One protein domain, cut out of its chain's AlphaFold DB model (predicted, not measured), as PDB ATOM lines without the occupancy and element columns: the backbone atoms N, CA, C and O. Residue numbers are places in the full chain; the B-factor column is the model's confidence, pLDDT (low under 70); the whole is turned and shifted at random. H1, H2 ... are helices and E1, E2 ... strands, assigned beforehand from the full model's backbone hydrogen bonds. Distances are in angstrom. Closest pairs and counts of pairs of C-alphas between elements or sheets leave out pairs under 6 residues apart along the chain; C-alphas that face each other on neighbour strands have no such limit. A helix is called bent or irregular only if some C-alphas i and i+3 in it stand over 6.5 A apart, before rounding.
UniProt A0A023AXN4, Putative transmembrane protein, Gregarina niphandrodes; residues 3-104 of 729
ATOM      1  N   ILE A   3     467.380 350.966 384.415       76.75
ATOM      2  CA  ILE A   3     467.726 352.373 384.201       76.75
ATOM      3  C   ILE A   3     468.962 352.634 385.051       76.75
ATOM      4  O   ILE A   3     468.903 352.459 386.270       76.75
ATOM      5  N   VAL A   4     470.075 353.005 384.421       79.06
ATOM      6  CA  VAL A   4     471.365 353.220 385.092       79.06
ATOM      7  C   VAL A   4     471.780 354.683 384.998       79.06
ATOM      8  O   VAL A   4     471.498 355.332 383.993       79.06
ATOM      9  N   SER A   5     472.459 355.211 386.020       78.94
ATOM     10  CA  SER A   5     473.041 356.557 385.974       78.94
ATOM     11  C   SER A   5     474.511 356.591 386.381       78.94
ATOM     12  O   SER A   5     474.943 355.848 387.266       78.94
ATOM     13  N   ALA A   6     475.262 357.473 385.723       80.81
ATOM     14  CA  ALA A   6     476.652 357.813 386.001       80.81
ATOM     15  C   ALA A   6     476.699 359.303 386.381       80.81
ATOM     16  O   ALA A   6     476.760 360.185 385.524       80.81
ATOM     17  N   GLY A   7     476.583 359.587 387.681       84.12
ATOM     18  CA  GLY A   7     476.302 360.939 388.172       84.12
ATOM     19  C   GLY A   7     474.887 361.391 387.788       84.12
ATOM     20  O   GLY A   7     473.931 360.628 387.957       84.12
ATOM     21  N   ASP A   8     474.773 362.618 387.269       77.56
ATOM     22  CA  ASP A   8     473.508 363.235 386.836       77.56
ATOM     23  C   ASP A   8     472.992 362.717 385.476       77.56
ATOM     24  O   ASP A   8     471.828 362.934 385.137       77.56
ATOM     25  N   GLU A   9     473.824 362.030 384.681       79.50
ATOM     26  CA  GLU A   9     473.402 361.439 383.406       79.50
ATOM     27  C   GLU A   9     472.833 360.026 383.610       79.50
ATOM     28  O   GLU A   9     473.468 359.176 384.239       79.50
ATOM     29  N   ALA A  10     471.659 359.749 383.033       74.19
ATOM     30  CA  ALA A  10     471.006 358.440 383.072       74.19
ATOM     31  C   ALA A  10     470.712 357.900 381.664       74.19
ATOM     32  O   ALA A  10     470.416 358.666 380.746       74.19
ATOM     33  N   ALA A  11     470.757 356.577 381.508       76.88
ATOM     34  CA  ALA A  11     470.417 355.865 380.278       76.88
ATOM     35  C   ALA A  11     469.678 354.551 380.580       76.88
ATOM     36  O   ALA A  11     469.817 353.969 381.661       76.88
ATOM     37  N   GLU A  12     468.903 354.058 379.614       74.38
ATOM     38  CA  GLU A  12     468.243 352.756 379.726       74.38
ATOM     39  C   GLU A  12     469.159 351.636 379.209       74.38
ATOM     40  O   GLU A  12     469.677 351.662 378.092       74.38
ATOM     41  N   LEU A  13     469.377 350.636 380.060       76.81
ATOM     42  CA  LEU A  13     470.233 349.491 379.799       76.81
ATOM     43  C   LEU A  13     469.389 348.222 379.683       76.81
ATOM     44  O   LEU A  13     468.643 347.836 380.593       76.81
ATOM     45  N   LEU A  14     469.546 347.519 378.568       71.19
ATOM     46  CA  LEU A  14     468.978 346.197 378.406       71.19
ATOM     47  C   LEU A  14     469.967 345.155 378.932       71.19
ATOM     48  O   LEU A  14     470.872 344.718 378.227       71.19
ATOM     49  N   ALA A  15     469.755 344.718 380.169       73.31
ATOM     50  CA  ALA A  15     470.348 343.494 380.686       73.31
ATOM     51  C   ALA A  15     469.323 342.347 380.606       73.31
ATOM     52  O   ALA A  15     468.179 342.504 381.041       73.31
ATOM     53  N   ILE A  16     469.728 341.208 380.036       64.88
ATOM     54  CA  ILE A  16     468.906 339.999 379.881       64.88
ATOM     55  C   ILE A  16     469.344 338.961 380.924       64.88
ATOM     56  O   ILE A  16     470.463 338.450 380.886       64.88
ATOM     57  N   GLY A  17     468.458 338.630 381.861       66.31
ATOM     58  CA  GLY A  17     468.747 337.696 382.951       66.31
ATOM     59  C   GLY A  17     467.533 337.436 383.850       66.31
ATOM     60  O   GLY A  17     466.516 338.123 383.715       66.31
ATOM     61  N   PRO A  18     467.607 336.444 384.757       58.41
ATOM     62  CA  PRO A  18     466.576 336.197 385.761       58.41
ATOM     63  C   PRO A  18     466.462 337.394 386.723       58.41
ATOM     64  O   PRO A  18     467.495 337.948 387.099       58.41
ATOM     65  N   PRO A  19     465.259 337.768 387.202       54.41
ATOM     66  CA  PRO A  19     465.088 338.935 388.074       54.41
ATOM     67  C   PRO A  19     465.953 338.940 389.343       54.41
ATOM     68  O   PRO A  19     466.388 340.008 389.763       54.41
ATOM     69  N   SER A  20     466.253 337.775 389.930       55.88
ATOM     70  CA  SER A  20     467.137 337.667 391.100       55.88
ATOM     71  C   SER A  20     468.555 338.191 390.832       55.88
ATOM     72  O   SER A  20     469.111 338.881 391.680       55.88
ATOM     73  N   GLU A  21     469.108 337.982 389.627       63.88
ATOM     74  CA  GLU A  21     470.445 338.485 389.253       63.88
ATOM     75  C   GLU A  21     470.509 340.024 389.158       63.88
ATOM     76  O   GLU A  21     471.600 340.590 389.142       63.88
ATOM     77  N   PHE A  22     469.363 340.717 389.106       61.97
ATOM     78  CA  PHE A  22     469.290 342.185 389.051       61.97
ATOM     79  C   PHE A  22     468.771 342.841 390.334       61.97
ATOM     80  O   PHE A  22     468.922 344.050 390.488       61.97
ATOM     81  N   LEU A  23     468.141 342.075 391.228       56.53
ATOM     82  CA  LEU A  23     467.539 342.584 392.465       56.53
ATOM     83  C   LEU A  23     468.395 342.306 393.710       56.53
ATOM     84  O   LEU A  23     468.236 343.002 394.710       56.53
ATOM     85  N   GLU A  24     469.299 341.322 393.656       51.28
ATOM     86  CA  GLU A  24     470.104 340.877 394.809       51.28
ATOM     87  C   GLU A  24     471.598 341.248 394.705       51.28
ATOM     88  O   GLU A  24     472.338 341.059 395.667       51.28
ATOM     89  N   SER A  25     472.069 341.756 393.558       54.31
ATOM     90  CA  SER A  25     473.500 341.985 393.279       54.31
ATOM     91  C   SER A  25     473.890 343.465 393.246       54.31
ATOM     92  O   SER A  25     473.291 344.253 392.511       54.31
ATOM     93  N   ASP A  26     474.964 343.827 393.954       60.09
ATOM     94  CA  ASP A  26     475.695 345.071 393.694       60.09
ATOM     95  C   ASP A  26     476.360 344.975 392.309       60.09
ATOM     96  O   ASP A  26     476.994 343.973 391.971       60.09
ATOM     97  N   TRP A  27     476.214 346.002 391.470       59.59
ATOM     98  CA  TRP A  27     476.755 345.983 390.105       59.59
ATOM     99  C   TRP A  27     478.280 346.133 390.035       59.59
ATOM    100  O   TRP A  27     478.861 345.889 388.977       59.59
ATOM    101  N   THR A  28     478.935 346.440 391.158       56.72
ATOM    102  CA  THR A  28     480.392 346.316 391.324       56.72
ATOM    103  C   THR A  28     480.849 344.878 391.607       56.72
ATOM    104  O   THR A  28     482.005 344.560 391.338       56.72
ATOM    105  N   GLU A  29     479.954 343.996 392.074       56.62
ATOM    106  CA  GLU A  29     480.211 342.557 392.276       56.62
ATOM    107  C   GLU A  29     479.680 341.680 391.123       56.62
ATOM    108  O   GLU A  29     480.003 340.493 391.036       56.62
ATOM    109  N   PHE A  30     478.876 342.245 390.213       59.78
ATOM    110  CA  PHE A  30     478.361 341.537 389.040       59.78
ATOM    111  C   PHE A  30     479.500 341.107 388.095       59.78
ATOM    112  O   PHE A  30     480.390 341.887 387.759       59.78
ATOM    113  N   ASP A  31     479.461 339.858 387.625       66.06
ATOM    114  CA  ASP A  31     480.502 339.271 386.768       66.06
ATOM    115  C   ASP A  31     480.387 339.758 385.312       66.06
ATOM    116  O   ASP A  31     479.877 339.068 384.425       66.06
ATOM    117  N   TRP A  32     480.854 340.984 385.071       62.72
ATOM    118  CA  TRP A  32     480.861 341.621 383.753       62.72
ATOM    119  C   TRP A  32     481.668 340.834 382.719       62.72
ATOM    120  O   TRP A  32     481.208 340.678 381.586       62.72
ATOM    121  N   ALA A  33     482.824 340.285 383.103       55.53
ATOM    122  CA  ALA A  33     483.714 339.562 382.196       55.53
ATOM    123  C   ALA A  33     483.040 338.324 381.580       55.53
ATOM    124  O   ALA A  33     483.111 338.132 380.365       55.53
ATOM    125  N   ASN A  34     482.318 337.523 382.373       59.50
ATOM    126  CA  ASN A  34     481.635 336.329 381.864       59.50
ATOM    127  C   ASN A  34     480.206 336.589 381.346       59.50
ATOM    128  O   ASN A  34     479.610 335.691 380.745       59.50
ATOM    129  N   ARG A  35     479.624 337.780 381.577       67.75
ATOM    130  CA  ARG A  35     478.197 338.067 381.294       67.75
ATOM    131  C   ARG A  35     477.929 339.252 380.360       67.75
ATOM    132  O   ARG A  35     476.766 339.483 380.025       67.75
ATOM    133  N   TRP A  36     478.951 339.972 379.880       66.25
ATOM    134  CA  TRP A  36     478.807 341.106 378.944       66.25
ATOM    135  C   TRP A  36     477.949 340.777 377.705       66.25
ATOM    136  O   TRP A  36     477.278 341.646 377.149       66.25
ATOM    137  N   ASN A  37     477.932 339.515 377.259       67.06
ATOM    138  CA  ASN A  37     477.152 339.076 376.101       67.06
ATOM    139  C   ASN A  37     475.628 339.167 376.316       67.06
ATOM    140  O   ASN A  37     474.886 339.120 375.337       67.06
ATOM    141  N   ARG A  38     475.170 339.351 377.562       68.69
ATOM    142  CA  ARG A  38     473.761 339.531 377.949       68.69
ATOM    143  C   ARG A  38     473.352 340.987 378.199       68.69
ATOM    144  O   ARG A  38     472.195 341.227 378.539       68.69
ATOM    145  N   VAL A  39     474.273 341.945 378.075       69.06
ATOM    146  CA  VAL A  39     474.013 343.365 378.365       69.06
ATOM    147  C   VAL A  39     474.246 344.216 377.122       69.06
ATOM    148  O   VAL A  39     475.270 344.086 376.451       69.06
ATOM    149  N   ARG A  40     473.294 345.088 376.796       71.19
ATOM    150  CA  ARG A  40     473.349 346.026 375.671       71.19
ATOM    151  C   ARG A  40     472.841 347.398 376.118       71.19
ATOM    152  O   ARG A  40     471.880 347.493 376.882       71.19
ATOM    153  N   LEU A  41     473.472 348.458 375.621       72.44
ATOM    154  CA  LEU A  41     472.896 349.803 375.660       72.44
ATOM    155  C   LEU A  41     471.653 349.819 374.768       72.44
ATOM    156  O   LEU A  41     471.741 349.445 373.600       72.44
ATOM    157  N   PHE A  42     470.505 350.224 375.316       70.44
ATOM    158  CA  PHE A  42     469.293 350.419 374.526       70.44
ATOM    159  C   PHE A  42     469.174 351.903 374.191       70.44
ATOM    160  O   PHE A  42     468.927 352.737 375.060       70.44
ATOM    161  N   THR A  43     469.394 352.239 372.922       67.69
ATOM    162  CA  THR A  43     469.295 353.612 372.423       67.69
ATOM    163  C   THR A  43     467.984 353.760 371.670       67.69
ATOM    164  O   THR A  43     467.809 353.210 370.586       67.69
ATOM    165  N   GLN A  44     467.031 354.493 372.250       67.06
ATOM    166  CA  GLN A  44     465.796 354.823 371.541       67.06
ATOM    167  C   GLN A  44     466.149 355.591 370.257       67.06
ATOM    168  O   GLN A  44     466.957 356.518 370.296       67.06
ATOM    169  N   ALA A  45     465.563 355.202 369.122       62.75
ATOM    170  CA  ALA A  45     465.980 355.675 367.802       62.75
ATOM    171  C   ALA A  45     465.999 357.217 367.697       62.75
ATOM    172  O   ALA A  45     464.955 357.866 367.652       62.75
ATOM    173  N   GLY A  46     467.207 357.793 367.635       61.22
ATOM    174  CA  GLY A  46     467.445 359.242 367.581       61.22
ATOM    175  C   GLY A  46     468.017 359.871 368.860       61.22
ATOM    176  O   GLY A  46     468.392 361.041 368.820       61.22
ATOM    177  N   ALA A  47     468.134 359.124 369.961       62.12
ATOM    178  CA  ALA A  47     468.882 359.533 371.147       62.12
ATOM    179  C   ALA A  47     470.308 358.957 371.104       62.12
ATOM    180  O   ALA A  47     470.482 357.738 371.060       62.12
ATOM    181  N   GLU A  48     471.334 359.815 371.150       67.88
ATOM    182  CA  GLU A  48     472.683 359.344 371.492       67.88
ATOM    183  C   GLU A  48     472.705 358.892 372.966       67.88
ATOM    184  O   GLU A  48     472.069 359.535 373.811       67.88
ATOM    185  N   PRO A  49     473.401 357.790 373.299       65.25
ATOM    186  CA  PRO A  49     473.523 357.338 374.678       65.25
ATOM    187  C   PRO A  49     474.303 358.358 375.516       65.25
ATOM    188  O   PRO A  49     475.172 359.069 375.009       65.25
ATOM    189  N   SER A  50     474.033 358.393 376.825       75.69
ATOM    190  CA  SER A  50     474.865 359.142 377.774       75.69
ATOM    191  C   SER A  50     476.321 358.701 377.627       75.69
ATOM    192  O   SER A  50     476.674 357.553 377.911       75.69
ATOM    193  N   GLN A  51     477.180 359.631 377.210       81.38
ATOM    194  CA  GLN A  51     478.596 359.343 377.029       81.38
ATOM    195  C   GLN A  51     479.282 359.062 378.378       81.38
ATOM    196  O   GLN A  51     480.295 358.369 378.402       81.38
ATOM    197  N   ALA A  52     478.730 359.547 379.500       78.69
ATOM    198  CA  ALA A  52     479.166 359.149 380.838       78.69
ATOM    199  C   ALA A  52     478.803 357.687 381.162       78.69
ATOM    200  O   ALA A  52     479.646 356.956 381.674       78.69
ATOM    201  N   VAL A  53     477.595 357.220 380.821       78.56
ATOM    202  CA  VAL A  53     477.218 355.806 381.010       78.56
ATOM    203  C   VAL A  53     478.050 354.886 380.110       78.56
ATOM    204  O   VAL A  53     478.519 353.852 380.584       78.56
ATOM    205  N   GLU A  54     478.305 355.262 378.851       83.38
ATOM    206  CA  GLU A  54     479.212 354.491 377.989       83.38
ATOM    207  C   GLU A  54     480.641 354.449 378.543       83.38
ATOM    208  O   GLU A  54     481.220 353.365 378.624       83.38
ATOM    209  N   ARG A  55     481.198 355.592 378.983       83.69
ATOM    210  CA  ARG A  55     482.532 355.653 379.609       83.69
ATOM    211  C   ARG A  55     482.617 354.792 380.869       83.69
ATOM    212  O   ARG A  55     483.575 354.035 381.005       83.69
ATOM    213  N   ALA A  56     481.612 354.829 381.741       82.38
ATOM    214  CA  ALA A  56     481.598 354.034 382.964       82.38
ATOM    215  C   ALA A  56     481.498 352.518 382.684       82.38
ATOM    216  O   ALA A  56     482.235 351.735 383.285       82.38
ATOM    217  N   LEU A  57     480.662 352.096 381.725       82.81
ATOM    218  CA  LEU A  57     480.590 350.696 381.279       82.81
ATOM    219  C   LEU A  57     481.902 350.243 380.616       82.81
ATOM    220  O   LEU A  57     482.375 349.136 380.875       82.81
ATOM    221  N   ALA A  58     482.507 351.098 379.789       85.06
ATOM    222  CA  ALA A  58     483.801 350.849 379.161       85.06
ATOM    223  C   ALA A  58     484.917 350.716 380.210       85.06
ATOM    224  O   ALA A  58     485.713 349.783 380.142       85.06
ATOM    225  N   GLN A  59     484.948 351.582 381.225       84.25
ATOM    226  CA  GLN A  59     485.911 351.511 382.326       84.25
ATOM    227  C   GLN A  59     485.742 350.221 383.144       84.25
ATOM    228  O   GLN A  59     486.731 349.539 383.408       84.25
ATOM    229  N   MET A  60     484.506 349.830 383.480       80.94
ATOM    230  CA  MET A  60     484.231 348.576 384.196       80.94
ATOM    231  C   MET A  60     484.639 347.337 383.388       80.94
ATOM    232  O   MET A  60     485.253 346.424 383.942       80.94
ATOM    233  N   LEU A  61     484.374 347.312 382.076       82.00
ATOM    234  CA  LEU A  61     484.837 346.230 381.202       82.00
ATOM    235  C   LEU A  61     486.373 346.211 381.085       82.00
ATOM    236  O   LEU A  61     486.968 345.138 381.054       82.00
ATOM    237  N   ASN A  62     487.028 347.377 381.064       84.25
ATOM    238  CA  ASN A  62     488.487 347.479 381.005       84.25
ATOM    239  C   ASN A  62     489.143 346.942 382.284       84.25
ATOM    240  O   ASN A  62     490.106 346.184 382.207       84.25
ATOM    241  N   ASP A  63     488.621 347.317 383.452       82.31
ATOM    242  CA  ASP A  63     489.161 346.879 384.741       82.31
ATOM    243  C   ASP A  63     488.915 345.379 384.984       82.31
ATOM    244  O   ASP A  63     489.792 344.694 385.510       82.31
ATOM    245  N   ALA A  64     487.780 344.838 384.521       78.69
ATOM    246  CA  ALA A  64     487.504 343.400 384.554       78.69
ATOM    247  C   ALA A  64     488.422 342.586 383.618       78.69
ATOM    248  O   ALA A  64     488.800 341.463 383.949       78.69
ATOM    249  N   LEU A  65     488.817 343.152 382.471       83.12
ATOM    250  CA  LEU A  65     489.697 342.515 381.480       83.12
ATOM    251  C   LEU A  65     491.186 342.871 381.658       83.12
ATOM    252  O   LEU A  65     492.008 342.505 380.820       83.12
ATOM    253  N   ALA A  66     491.568 343.546 382.746       86.12
ATOM    254  CA  ALA A  66     492.921 344.079 382.949       86.12
ATOM    255  C   ALA A  66     494.048 343.022 383.035       86.12
ATOM    256  O   ALA A  66     495.224 343.387 383.003       86.12
ATOM    257  N   ASN A  67     493.703 341.733 383.149       83.81
ATOM    258  CA  ASN A  67     494.641 340.602 383.171       83.81
ATOM    259  C   ASN A  67     494.519 339.678 381.938       83.81
ATOM    260  O   ASN A  67     495.233 338.679 381.865       83.81
ATOM    261  N   GLU A  68     493.617 339.980 381.001       88.50
ATOM    262  CA  GLU A  68     493.321 339.146 379.828       88.50
ATOM    263  C   GLU A  68     494.191 339.500 378.609       88.50
ATOM    264  O   GLU A  68     494.884 340.521 378.577       88.50
ATOM    265  N   ASP A  69     494.151 338.659 377.570       85.69
ATOM    266  CA  ASP A  69     494.843 338.931 376.305       85.69
ATOM    267  C   ASP A  69     494.301 340.232 375.655       85.69
ATOM    268  O   ASP A  69     493.091 340.339 375.411       85.69
ATOM    269  N   PRO A  70     495.160 341.216 375.310       82.38
ATOM    270  CA  PRO A  70     494.737 342.462 374.666       82.38
ATOM    271  C   PRO A  70     493.931 342.283 373.369       82.38
ATOM    272  O   PRO A  70     493.120 343.147 373.036       82.38
ATOM    273  N   LEU A  71     494.115 341.182 372.632       81.88
ATOM    274  CA  LEU A  71     493.335 340.848 371.435       81.88
ATOM    275  C   LEU A  71     491.925 340.360 371.785       81.88
ATOM    276  O   LEU A  71     490.970 340.692 371.075       81.88
ATOM    277  N   VAL A  72     491.776 339.618 372.887       81.44
ATOM    278  CA  VAL A  72     490.463 339.245 373.433       81.44
ATOM    279  C   VAL A  72     489.754 340.510 373.901       81.44
ATOM    280  O   VAL A  72     488.662 340.796 373.417       81.44
ATOM    281  N   ALA A  73     490.408 341.339 374.721       79.06
ATOM    282  CA  ALA A  73     489.839 342.601 375.186       79.06
ATOM    283  C   ALA A  73     489.411 343.513 374.019       79.06
ATOM    284  O   ALA A  73     488.255 343.929 373.953       79.06
ATOM    285  N   ALA A  74     490.280 343.745 373.029       80.44
ATOM    286  CA  ALA A  74     489.944 344.553 371.854       80.44
ATOM    287  C   ALA A  74     488.776 343.985 371.020       80.44
ATOM    288  O   ALA A  74     488.043 344.752 370.387       80.44
ATOM    289  N   THR A  75     488.578 342.664 371.030       84.38
ATOM    290  CA  THR A  75     487.432 342.009 370.382       84.38
ATOM    291  C   THR A  75     486.146 342.233 371.179       84.38
ATOM    292  O   THR A  75     485.145 342.656 370.597       84.38
ATOM    293  N   LEU A  76     486.181 342.034 372.501       79.00
ATOM    294  CA  LEU A  76     485.032 342.231 373.390       79.00
ATOM    295  C   LEU A  76     484.552 343.690 373.392       79.00
ATOM    296  O   LEU A  76     483.361 343.942 373.228       79.00
ATOM    297  N   PHE A  77     485.467 344.662 373.461       81.12
ATOM    298  CA  PHE A  77     485.127 346.087 373.357       81.12
ATOM    299  C   PHE A  77     484.450 346.445 372.033       81.12
ATOM    300  O   PHE A  77     483.434 347.143 372.023       81.12
ATOM    301  N   ARG A  78     484.964 345.921 370.911       83.62
ATOM    302  CA  ARG A  78     484.353 346.134 369.594       83.62
ATOM    303  C   ARG A  78     482.964 345.496 369.501       83.62
ATOM    304  O   ARG A  78     482.103 346.057 368.838       83.62
ATOM    305  N   GLN A  79     482.731 344.361 370.159       79.06
ATOM    306  CA  GLN A  79     481.418 343.705 370.201       79.06
ATOM    307  C   GLN A  79     480.427 344.377 371.167       79.06
ATOM    308  O   GLN A  79     479.225 344.319 370.922       79.06
ATOM    309  N   ALA A  80     480.905 345.012 372.241       76.69
ATOM    310  CA  ALA A  80     480.068 345.677 373.242       76.69
ATOM    311  C   ALA A  80     479.664 347.110 372.847       76.69
ATOM    312  O   ALA A  80     478.500 347.473 372.997       76.69
ATOM    313  N   PHE A  81     480.605 347.905 372.321       81.44
ATOM    314  CA  PHE A  81     480.424 349.345 372.059       81.44
ATOM    315  C   PHE A  81     480.528 349.728 370.574       81.44
ATOM    316  O   PHE A  81     480.554 350.908 370.242       81.44
ATOM    317  N   ASN A  82     480.671 348.753 369.665       82.56
ATOM    318  CA  ASN A  82     480.911 348.967 368.224       82.56
ATOM    319  C   ASN A  82     482.131 349.873 367.908       82.56
ATOM    320  O   ASN A  82     482.275 350.419 366.810       82.56
ATOM    321  N   HIS A  83     483.025 350.058 368.884       81.31
ATOM    322  CA  HIS A  83     484.116 351.033 368.874       81.31
ATOM    323  C   HIS A  83     485.406 350.403 369.428       81.31
ATOM    324  O   HIS A  83     485.341 349.531 370.296       81.31
ATOM    325  N   PRO A  84     486.589 350.794 368.922       80.44
ATOM    326  CA  PRO A  84     487.861 350.251 369.387       80.44
ATOM    327  C   PRO A  84     488.320 350.903 370.709       80.44
ATOM    328  O   PRO A  84     487.894 352.004 371.063       80.44
ATOM    329  N   VAL A  85     489.179 350.194 371.453       78.69
ATOM    330  CA  VAL A  85     489.597 350.532 372.834       78.69
ATOM    331  C   VAL A  85     490.304 351.891 372.927       78.69
ATOM    332  O   VAL A  85     490.126 352.627 373.893       78.69
ATOM    333  N   ASP A  86     491.070 352.254 371.900       79.50
ATOM    334  CA  ASP A  86     491.838 353.499 371.805       79.50
ATOM    335  C   ASP A  86     490.971 354.768 371.832       79.50
ATOM    336  O   ASP A  86     491.469 355.833 372.201       79.50
ATOM    337  N   ARG A  87     489.665 354.664 371.540       78.75
ATOM    338  CA  ARG A  87     488.720 355.788 371.653       78.75
ATOM    339  C   ARG A  87     488.470 356.239 373.103       78.75
ATOM    340  O   ARG A  87     488.061 357.380 373.301       78.75
ATOM    341  N   TRP A  88     488.704 355.381 374.100       76.19
ATOM    342  CA  TRP A  88     488.263 355.613 375.487       76.19
ATOM    343  C   TRP A  88     489.309 356.277 376.399       76.19
ATOM    344  O   TRP A  88     488.945 356.852 377.421       76.19
ATOM    345  N   GLY A  89     490.583 356.300 375.990       59.75
ATOM    346  CA  GLY A  89     491.635 357.091 376.641       59.75
ATOM    347  C   GLY A  89     492.181 356.523 377.962       59.75
ATOM    348  O   GLY A  89     491.570 355.706 378.643       59.75
ATOM    349  N   ALA A  90     493.391 356.950 378.336       54.62
ATOM    350  CA  ALA A  90     494.076 356.440 379.522       54.62
ATOM    351  C   ALA A  90     493.713 357.238 380.790       54.62
ATOM    352  O   ALA A  90     494.213 358.344 380.981       54.62
ATOM    353  N   ARG A  91     492.915 356.628 381.681       53.97
ATOM    354  CA  ARG A  91     492.620 357.079 383.061       53.97
ATOM    355  C   ARG A  91     492.272 358.569 383.200       53.97
ATOM    356  O   ARG A  91     493.072 359.369 383.688       53.97
ATOM    357  N   HIS A  92     491.025 358.917 382.896       53.75
ATOM    358  CA  HIS A  92     490.431 360.121 383.475       53.75
ATOM    359  C   HIS A  92     490.138 359.938 384.978       53.75
ATOM    360  O   HIS A  92     490.210 358.832 385.520       53.75
ATOM    361  N   ASN A  93     489.892 361.049 385.679       55.62
ATOM    362  CA  ASN A  93     489.571 361.025 387.108       55.62
ATOM    363  C   ASN A  93     488.301 360.200 387.348       55.62
ATOM    364  O   ASN A  93     487.386 360.279 386.536       55.62
ATOM    365  N   ARG A  94     488.255 359.459 388.468       54.69
ATOM    366  CA  ARG A  94     487.132 358.587 388.861       54.69
ATOM    367  C   ARG A  94     485.776 359.249 388.598       54.69
ATOM    368  O   ARG A  94     485.377 360.138 389.348       54.69
ATOM    369  N   GLU A  95     485.094 358.783 387.559       63.88
ATOM    370  CA  GLU A  95     483.679 359.063 387.327       63.88
ATOM    371  C   GLU A  95     482.846 358.398 388.438       63.88
ATOM    372  O   GLU A  95     483.338 357.523 389.162       63.88
ATOM    373  N   GLU A  96     481.600 358.835 388.631       74.81
ATOM    374  CA  GLU A  96     480.749 358.207 389.643       74.81
ATOM    375  C   GLU A  96     480.410 356.755 389.268       74.81
ATOM    376  O   GLU A  96     480.149 356.472 388.096       74.81
ATOM    377  N   PRO A  97     480.373 355.826 390.245       77.31
ATOM    378  CA  PRO A  97     479.998 354.443 389.980       77.31
ATOM    379  C   PRO A  97     478.560 354.368 389.462       77.31
ATOM    380  O   PRO A  97     477.678 355.074 389.963       77.31
ATOM    381  N   LEU A  98     478.331 353.482 388.488       76.75
ATOM    382  CA  LEU A  98     477.010 353.239 387.912       76.75
ATOM    383  C   LEU A  98     476.025 352.761 388.983       76.75
ATOM    384  O   LEU A  98     476.282 351.791 389.695       76.75
ATOM    385  N   LYS A  99     474.874 353.430 389.066       77.88
ATOM    386  CA  LYS A  99     473.784 353.103 389.997       77.88
ATOM    387  C   LYS A  99     472.557 352.682 389.203       77.88
ATOM    388  O   LYS A  99     472.184 353.374 388.259       77.88
ATOM    389  N   ILE A 100     471.884 351.602 389.605       75.38
ATOM    390  CA  ILE A 100     470.527 351.330 389.115       75.38
ATOM    391  C   ILE A 100     469.576 352.329 389.784       75.38
ATOM    392  O   ILE A 100     469.425 352.333 391.005       75.38
ATOM    393  N   VAL A 101     468.912 353.155 388.979       79.31
ATOM    394  CA  VAL A 101     467.870 354.098 389.420       79.31
ATOM    395  C   VAL A 101     466.485 353.437 389.391       79.31
ATOM    396  O   VAL A 101     465.594 353.813 390.151       79.31
ATOM    397  N   GLY A 102     466.298 352.406 388.561       74.31
ATOM    398  CA  GLY A 102     465.087 351.588 388.548       74.31
ATOM    399  C   GLY A 102     465.183 350.363 387.640       74.31
ATOM    400  O   GLY A 102     466.065 350.266 386.790       74.31
ATOM    401  N   VAL A 103     464.244 349.430 387.799       78.38
ATOM    402  CA  VAL A 103     464.073 348.258 386.925       78.38
ATOM    403  C   VAL A 103     462.611 348.190 386.495       78.38
ATOM    404  O   VAL A 103     461.713 348.325 387.326       78.38
ATOM    405  N   ARG A 104     462.367 347.981 385.199       83.25
ATOM    406  CA  ARG A 104     461.026 347.855 384.614       83.25
ATOM    407  C   ARG A 104     460.933 346.693 383.626       83.25
ATOM    408  O   ARG A 104     461.928 346.294 383.009       83.25
TER     409      ARG A 104
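This is residues 3 to 104 of the 729 residues of the protein "Putative transmembrane protein" of Gregarina niphandrodes (UniProt A0A023AXN4). A small, strongly twisted sheet of four strands is crossed on one face by the long helix H3, and H4 folds back beside H3 as the second half of a helical hairpin. The short helix H2 packs on residues 60 to 64 of H3, H1 only grazes the sheet, and the long link of residues 82 to 98 leads from H4 back to the edge strand E4. The printed part has 102 residues with four named helices and four named strands, in the order E1 E2 H1 H2 E3 H3 H4 E4; the sheet runs E3 E2 E1 E4, all antiparallel, and the class is mixed, helices and strands. The whole is compact, with a radius of gyration of the C-alphas of 13.3 A and a rounded outline of 35 by 28 by 27 A.

E1 is residues 3 to 6, beginning at C-alpha 3 (467.726, 352.373, 384.201), and E2 is residues 9 to 15, 18.4 A long. H1 is residues 20 to 23, H2 residues 32 to 38 and E3 residues 39 to 41. H2 is irregular: C-alphas 34 and 37 are 7.8 A apart. H3, residues 51 to 64, is 19.8 A long and begins at C-alpha 51 (478.596, 359.343, 377.029). H4, residues 70 to 81, is 16.1 A long. E4, residues 99 to 103, is 11.3 A long and ends at C-alpha 103 (464.073, 348.258, 386.925).

E1 and E2 form a hairpin, with N 4 and O 11 within hydrogen-bond range at 2.9 A. E4 is antiparallel to E1, with N 3 and O 102 at 2.8 A. E3 is antiparallel to E2, with N 40 and O 14 at 2.8 A. The pairing is staggered: E2 pairs with E1 over residues 9 to 12 and with E3 over 13 to 15. H3 is on the sheet at a height of 11.2 A, over E2 and E1, and runs across the strands, at 64 degrees to E1 on the local plane; in this two-layer arrangement, a helix on one face of a sheet, the closest C-alphas of H3 and E1 are those of Val 53 and Ala 6, 5.4 A apart. H3 and H4 touch, opposite ways at a shallow tilt of 30 degrees; their closest C-alphas are those of Ala 58 and Phe 77, 7.6 A apart. H2 touches H3 at a steep tilt of 50 degrees, the closest C-alphas being those of Ala 33 and Ala 64, 5.9 A apart. Every O i to N i+4 pair is within hydrogen-bond range in H3 and H4, but 1 of 3 in H2, where 2 of 4 O i to N i+3 pairs are; H1 is too short for an O i to N i+4 pair.

The C-alphas farthest apart are those of Gly 46 and Asn 67, 36.5 A. The printed part has no cut, and the link from H4 to E4 is long. The mean pLDDT of the printed part is 72.6, with residues 16 to 39, 43 to 49 and 89 to 95 under 70.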